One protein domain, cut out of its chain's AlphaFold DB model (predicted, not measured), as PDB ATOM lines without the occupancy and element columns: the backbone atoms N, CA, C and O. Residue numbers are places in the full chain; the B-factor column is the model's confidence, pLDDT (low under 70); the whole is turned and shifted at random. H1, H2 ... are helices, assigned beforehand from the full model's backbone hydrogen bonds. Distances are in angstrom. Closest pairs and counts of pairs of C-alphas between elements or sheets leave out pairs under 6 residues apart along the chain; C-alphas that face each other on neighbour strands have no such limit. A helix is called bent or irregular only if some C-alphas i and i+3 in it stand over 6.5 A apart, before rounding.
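Overview. This is residues 41 to 85 of the 85 residues of the protein "DDE_Tnp_IS1595 domain-containing protein" of Desulfobacteraceae bacterium (UniProt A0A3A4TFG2). The printed part is a flat, open arch, close to a U in shape, with an empty middle: H1 makes one leg, H2 is the bar across between the legs, and residues 72 to 85, of which 77 to 81 belong to the short H3, make the other leg. The helices do not pack on one another, and the arch has no core. The printed part has 45 residues with three named helices, H1, H2 and H3 in that order along the chain, and no named strand; the class is all helix, with 29 of the 45 residues in helices. It is only just loose, close to extended, with a radius of gyration of the C-alphas of 13.9 A and spans of 32 by 28 by 10 A.

Arrangement. H1, residues 41 to 53, touches no helix; from its first C-alpha to its last, y rises from -41.067 to -25.107. A short link of 7 residues, 54 to 60, follows it. H2, residues 61 to 71, is apart from H1, with no C-alpha of the one within 8 A of the other. Along H2, x rises from -24.834 to -11.179. A tight link of 5 residues, 72 to 76, leads to H3, residues 77 to 81. H3 is apart from H2 and also from H1, and along it y falls from -28.504 to -34.125. Residues 41 to 85 stand free, with no C-alpha 8 or more residues away along the chain within 10 A. In H1, H2 and H3 every pair of O i and N i+4 is within hydrogen-bond range.

Along the chain. H1 begins with C-alpha 41 of Gln 41 at (-24.525, -41.067, -30.296) and measures 18.6 A from first to last C-alpha over 13 residues. H2 has 11 residues and measures 15.2 A, from C-alpha 61 at (-24.834, -17.319, -30.750) to that of Ile 71. H3 has 5 residues and ends with C-alpha 81 of Val 81 at (-16.658, -34.125, -45.348). No helix is bent or irregular.

Size, cuts and confidence. The two C-alphas farthest apart are those of Gly 56 and Thr 85, at 33.5 A, while the first and last printed C-alphas, of Gln 41 and Thr 85, are 16.0 A apart. The printed part has no cut and no long link, and it ends at the chain's last residue, Thr 85. The mean pLDDT of the printed part is 81.0, and the model's confidence is under 70 at residues 54 to 59 and 83 to 85.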
ATOM      1  N   GLN A  41     -23.720 -42.049 -29.584       91.81
ATOM      2  CA  GLN A  41     -24.525 -41.067 -30.296       91.81
ATOM      3  C   GLN A  41     -25.551 -40.420 -29.356       91.81
ATOM      4  O   GLN A  41     -25.590 -39.195 -29.262       91.81
ATOM      5  N   TYR A  42     -26.274 -41.215 -28.558       92.75
ATOM      6  CA  TYR A  42     -27.203 -40.693 -27.546       92.75
ATOM      7  C   TYR A  42     -26.503 -39.786 -26.529       92.75
ATOM      8  O   TYR A  42     -27.018 -38.728 -26.170       92.75
ATOM      9  N   LEU A  43     -25.304 -40.170 -26.076       92.38
ATOM     10  CA  LEU A  43     -24.510 -39.347 -25.162       92.38
ATOM     11  C   LEU A  43     -24.068 -38.030 -25.808       92.38
ATOM     12  O   LEU A  43     -24.068 -36.994 -25.140       92.38
ATOM     13  N   SER A  44     -23.718 -38.049 -27.094       91.94
ATOM     14  CA  SER A  44     -23.326 -36.850 -27.843       91.94
ATOM     15  C   SER A  44     -24.502 -35.884 -28.010       91.94
ATOM     16  O   SER A  44     -24.363 -34.689 -27.739       91.94
ATOM     17  N   GLU A  45     -25.681 -36.401 -28.363       91.12
ATOM     18  CA  GLU A  45     -26.920 -35.623 -28.488       91.12
ATOM     19  C   GLU A  45     -27.347 -35.010 -27.148       91.12
ATOM     20  O   GLU A  45     -27.589 -33.799 -27.058       91.12
ATOM     21  N   PHE A  46     -27.348 -35.807 -26.075       91.69
ATOM     22  CA  PHE A  46     -27.616 -35.306 -24.729       91.69
ATOM     23  C   PHE A  46     -26.627 -34.207 -24.329       91.69
ATOM     24  O   PHE A  46     -27.036 -33.151 -23.840       91.69
ATOM     25  N   SER A  47     -25.329 -34.423 -24.565       90.12
ATOM     26  CA  SER A  47     -24.276 -33.459 -24.229       90.12
ATOM     27  C   SER A  47     -24.457 -32.145 -24.978       90.12
ATOM     28  O   SER A  47     -24.274 -31.075 -24.395       90.12
ATOM     29  N   TYR A  48     -24.860 -32.193 -26.249       86.62
ATOM     30  CA  TYR A  48     -25.170 -30.998 -27.028       86.62
ATOM     31  C   TYR A  48     -26.313 -30.194 -26.391       86.62
ATOM     32  O   TYR A  48     -26.160 -28.998 -26.120       86.62
ATOM     33  N   GLY A  49     -27.435 -30.851 -26.078       83.31
ATOM     34  CA  GLY A  49     -28.590 -30.212 -25.442       83.31
ATOM     35  C   GLY A  49     -28.276 -29.663 -24.047       83.31
ATOM     36  O   GLY A  49     -28.589 -28.509 -23.739       83.31
ATOM     37  N   PHE A  50     -27.594 -30.457 -23.221       85.31
ATOM     38  CA  PHE A  50     -27.181 -30.093 -21.866       85.31
ATOM     39  C   PHE A  50     -26.252 -28.869 -21.878       85.31
ATOM     40  O   PHE A  50     -26.535 -27.859 -21.231       85.31
ATOM     41  N   ASN A  51     -25.206 -28.885 -22.706       83.44
ATOM     42  CA  ASN A  51     -24.241 -27.784 -22.814       83.44
ATOM     43  C   ASN A  51     -24.815 -26.513 -23.456       83.44
ATOM     44  O   ASN A  51     -24.250 -25.423 -23.287       83.44
ATOM     45  N   ARG A  52     -25.903 -26.621 -24.227       74.94
ATOM     46  CA  ARG A  52     -26.591 -25.468 -24.823       74.94
ATOM     47  C   ARG A  52     -27.585 -24.824 -23.857       74.94
ATOM     48  O   ARG A  52     -27.720 -23.606 -23.888       74.94
ATOM     49  N   ARG A  53     -28.246 -25.604 -22.993       73.62
ATOM     50  CA  ARG A  53     -29.281 -25.107 -22.066       73.62
ATOM     51  C   ARG A  53     -28.722 -24.300 -20.893       73.62
ATOM     52  O   ARG A  53     -29.378 -23.361 -20.461       73.62
ATOM     53  N   PHE A  54     -27.542 -24.660 -20.388       64.50
ATOM     54  CA  PHE A  54     -26.980 -24.059 -19.168       64.50
ATOM     55  C   PHE A  54     -26.015 -22.901 -19.398       64.50
ATOM     56  O   PHE A  54     -25.677 -22.196 -18.453       64.50
ATOM     57  N   LYS A  55     -25.564 -22.669 -20.630       60.28
ATOM     58  CA  LYS A  55     -24.757 -21.481 -20.899       60.28
ATOM     59  C   LYS A  55     -25.697 -20.328 -21.253       60.28
ATOM     60  O   LYS A  55     -26.490 -20.492 -22.178       60.28
ATOM     61  N   GLY A  56     -25.533 -19.165 -20.612       58.41
ATOM     62  CA  GLY A  56     -25.990 -17.834 -21.080       58.41
ATOM     63  C   GLY A  56     -25.320 -17.444 -22.408       58.41
ATOM     64  O   GLY A  56     -24.591 -16.471 -22.547       58.41
ATOM     65  N   ARG A  57     -25.396 -18.366 -23.364       59.09
ATOM     66  CA  ARG A  57     -24.803 -18.340 -24.694       59.09
ATOM     67  C   ARG A  57     -25.884 -18.230 -25.746       59.09
ATOM     68  O   ARG A  57     -25.524 -18.137 -26.909       59.09
ATOM     69  N   ARG A  58     -27.166 -18.287 -25.374       61.47
ATOM     70  CA  ARG A  58     -28.270 -18.187 -26.331       61.47
ATOM     71  C   ARG A  58     -28.240 -16.814 -26.994       61.47
ATOM     72  O   ARG A  58     -28.289 -16.741 -28.214       61.47
ATOM     73  N   GLU A  59     -28.007 -15.781 -26.194       66.38
ATOM     74  CA  GLU A  59     -27.765 -14.402 -26.613       66.38
ATOM     75  C   GLU A  59     -26.440 -14.219 -27.379       66.38
ATOM     76  O   GLU A  59     -26.362 -13.374 -28.258       66.38
ATOM     77  N   ARG A  60     -25.425 -15.066 -27.143       72.75
ATOM     78  CA  ARG A  60     -24.093 -14.963 -27.779       72.75
ATOM     79  C   ARG A  60     -23.895 -15.863 -29.003       72.75
ATOM     80  O   ARG A  60     -22.755 -16.057 -29.430       72.75
ATOM     81  N   ILE A  61     -24.950 -16.490 -29.534       78.19
ATOM     82  CA  ILE A  61     -24.834 -17.319 -30.750       78.19
ATOM     83  C   ILE A  61     -24.396 -16.449 -31.926       78.19
ATOM     84  O   ILE A  61     -23.479 -16.837 -32.647       78.19
ATOM     85  N   PHE A  62     -25.008 -15.272 -32.072       82.50
ATOM     86  CA  PHE A  62     -24.667 -14.331 -33.133       82.50
ATOM     87  C   PHE A  62     -23.227 -13.829 -32.990       82.50
ATOM     88  O   PHE A  62     -22.436 -13.995 -33.912       82.50
ATOM     89  N   ASP A  63     -22.847 -13.346 -31.803       85.38
ATOM     90  CA  ASP A  63     -21.487 -12.855 -31.543       85.38
ATOM     91  C   ASP A  63     -20.427 -13.923 -31.807       85.38
ATOM     92  O   ASP A  63     -19.384 -13.649 -32.399       85.38
ATOM     93  N   ARG A  64     -20.692 -15.171 -31.402       83.69
ATOM     94  CA  ARG A  64     -19.793 -16.294 -31.686       83.69
ATOM     95  C   ARG A  64     -19.704 -16.590 -33.168       83.69
ATOM     96  O   ARG A  64     -18.605 -16.879 -33.626       83.69
ATOM     97  N   LEU A  65     -20.818 -16.548 -33.893       86.31
ATOM     98  CA  LEU A  65     -20.821 -16.763 -35.334       86.31
ATOM     99  C   LEU A  65     -19.997 -15.676 -36.028       86.31
ATOM    100  O   LEU A  65     -19.060 -16.011 -36.741       86.31
ATOM    101  N   ALA A  66     -20.269 -14.401 -35.737       89.44
ATOM    102  CA  ALA A  66     -19.536 -13.267 -36.292       89.44
ATOM    103  C   ALA A  66     -18.034 -13.359 -35.978       89.44
ATOM    104  O   ALA A  66     -17.207 -13.319 -36.884       89.44
ATOM    105  N   THR A  67     -17.682 -13.611 -34.715       89.69
ATOM    106  CA  THR A  67     -16.287 -13.809 -34.286       89.69
ATOM    107  C   THR A  67     -15.633 -14.983 -35.021       89.69
ATOM    108  O   THR A  67     -14.495 -14.880 -35.468       89.69
ATOM    109  N   THR A  68     -16.348 -16.098 -35.193       87.56
ATOM    110  CA  THR A  68     -15.836 -17.282 -35.903       87.56
ATOM    111  C   THR A  68     -15.610 -16.980 -37.383       87.56
ATOM    112  O   THR A  68     -14.568 -17.373 -37.896       87.56
ATOM    113  N   CYS A  69     -16.519 -16.255 -38.043       88.50
ATOM    114  CA  CYS A  69     -16.364 -15.827 -39.437       88.50
ATOM    115  C   CYS A  69     -15.197 -14.852 -39.626       88.50
ATOM    116  O   CYS A  69     -14.524 -14.907 -40.647       88.50
ATOM    117  N   CYS A  70     -14.942 -13.972 -38.653       91.88
ATOM    118  CA  CYS A  70     -13.806 -13.052 -38.701       91.88
ATOM    119  C   CYS A  70     -12.462 -13.757 -38.464       91.88
ATOM    120  O   CYS A  70     -11.462 -13.381 -39.066       91.88
ATOM    121  N   ILE A  71     -12.422 -14.754 -37.573       94.06
ATOM    122  CA  ILE A  71     -11.179 -15.441 -37.183       94.06
ATOM    123  C   ILE A  71     -10.820 -16.576 -38.149       94.06
ATOM    124  O   ILE A  71      -9.639 -16.825 -38.394       94.06
ATOM    125  N   ASN A  72     -11.811 -17.295 -38.679       88.06
ATOM    126  CA  ASN A  72     -11.583 -18.489 -39.491       88.06
ATOM    127  C   ASN A  72     -11.722 -18.188 -40.980       88.06
ATOM    128  O   ASN A  72     -12.579 -17.419 -41.405       88.06
ATOM    129  N   ARG A  73     -10.906 -18.863 -41.794       84.69
ATOM    130  CA  ARG A  73     -11.086 -18.868 -43.248       84.69
ATOM    131  C   ARG A  73     -12.321 -19.681 -43.623       84.69
ATOM    132  O   ARG A  73     -12.681 -20.625 -42.924       84.69
ATOM    133  N   ALA A  74     -12.941 -19.326 -44.746       83.69
ATOM    134  CA  ALA A  74     -14.074 -20.067 -45.279       83.69
ATOM    135  C   ALA A  74     -13.675 -21.526 -45.557       83.69
ATOM    136  O   ALA A  74     -12.804 -21.794 -46.385       83.69
ATOM    137  N   THR A  75     -14.310 -22.458 -44.850       83.44
ATOM    138  CA  THR A  75     -14.128 -23.894 -45.063       83.44
ATOM    139  C   THR A  75     -14.990 -24.339 -46.237       83.44
ATOM    140  O   THR A  75     -16.187 -24.056 -46.287       83.44
ATOM    141  N   THR A  76     -14.391 -25.046 -47.188       87.44
ATOM    142  CA  THR A  76     -15.119 -25.609 -48.334       87.44
ATOM    143  C   THR A  76     -15.846 -26.899 -47.948       87.44
ATOM    144  O   THR A  76     -15.474 -27.576 -46.990       87.44
ATOM    145  N   TYR A  77     -16.880 -27.272 -48.707       84.62
ATOM    146  CA  TYR A  77     -17.638 -28.504 -48.458       84.62
ATOM    147  C   TYR A  77     -16.744 -29.755 -48.448       84.62
ATOM    148  O   TYR A  77     -16.877 -30.598 -47.566       84.62
ATOM    149  N   SER A  78     -15.778 -29.841 -49.368       86.62
ATOM    150  CA  SER A  78     -14.824 -30.955 -49.426       86.62
ATOM    151  C   SER A  78     -14.018 -31.099 -48.131       86.62
ATOM    152  O   SER A  78     -13.840 -32.209 -47.641       86.62
ATOM    153  N   GLN A  79     -13.599 -29.987 -47.524       86.81
ATOM    154  CA  GLN A  79     -12.872 -29.987 -46.252       86.81
ATOM    155  C   GLN A  79     -13.744 -30.407 -45.059       86.81
ATOM    156  O   GLN A  79     -13.221 -30.964 -44.098       86.81
ATOM    157  N   LEU A  80     -15.058 -30.166 -45.106       83.19
ATOM    158  CA  LEU A  80     -15.979 -30.567 -44.035       83.19
ATOM    159  C   LEU A  80     -16.259 -32.074 -44.036       83.19
ATOM    160  O   LEU A  80     -16.417 -32.664 -42.971       83.19
ATOM    161  N   VAL A  81     -16.319 -32.698 -45.215       87.88
ATOM    162  CA  VAL A  81     -16.658 -34.125 -45.348       87.88
ATOM    163  C   VAL A  81     -15.465 -35.033 -45.037       87.88
ATOM    164  O   VAL A  81     -15.661 -36.113 -44.492       87.88
ATOM    165  N   VAL A  82     -14.232 -34.574 -45.280       84.56
ATOM    166  CA  VAL A  82     -12.999 -35.341 -45.004       84.56
ATOM    167  C   VAL A  82     -12.851 -35.751 -43.530       84.56
ATOM    168  O   VAL A  82     -12.245 -36.773 -43.249       84.56
ATOM    169  N   GLY A  83     -13.407 -34.990 -42.581       66.00
ATOM    170  CA  GLY A  83     -13.359 -35.335 -41.151       66.00
ATOM    171  C   GLY A  83     -14.475 -36.270 -40.667       66.00
ATOM    172  O   GLY A  83     -14.499 -36.612 -39.486       66.00
ATOM    173  N   LEU A  84     -15.429 -36.624 -41.537       61.28
ATOM    174  CA  LEU A  84     -16.589 -37.473 -41.223       61.28
ATOM    175  C   LEU A  84     -16.446 -38.913 -41.748       61.28
ATOM    176  O   LEU A  84     -17.248 -39.765 -41.364       61.28
ATOM    177  N   THR A  85     -15.457 -39.167 -42.610       47.81
ATOM    178  CA  THR A  85     -15.071 -40.479 -43.161       47.81
ATOM    179  C   THR A  85     -13.808 -40.994 -42.494       47.81
ATOM    180  O   THR A  85     -13.787 -42.187 -42.130       47.81
TER     181      THR A  85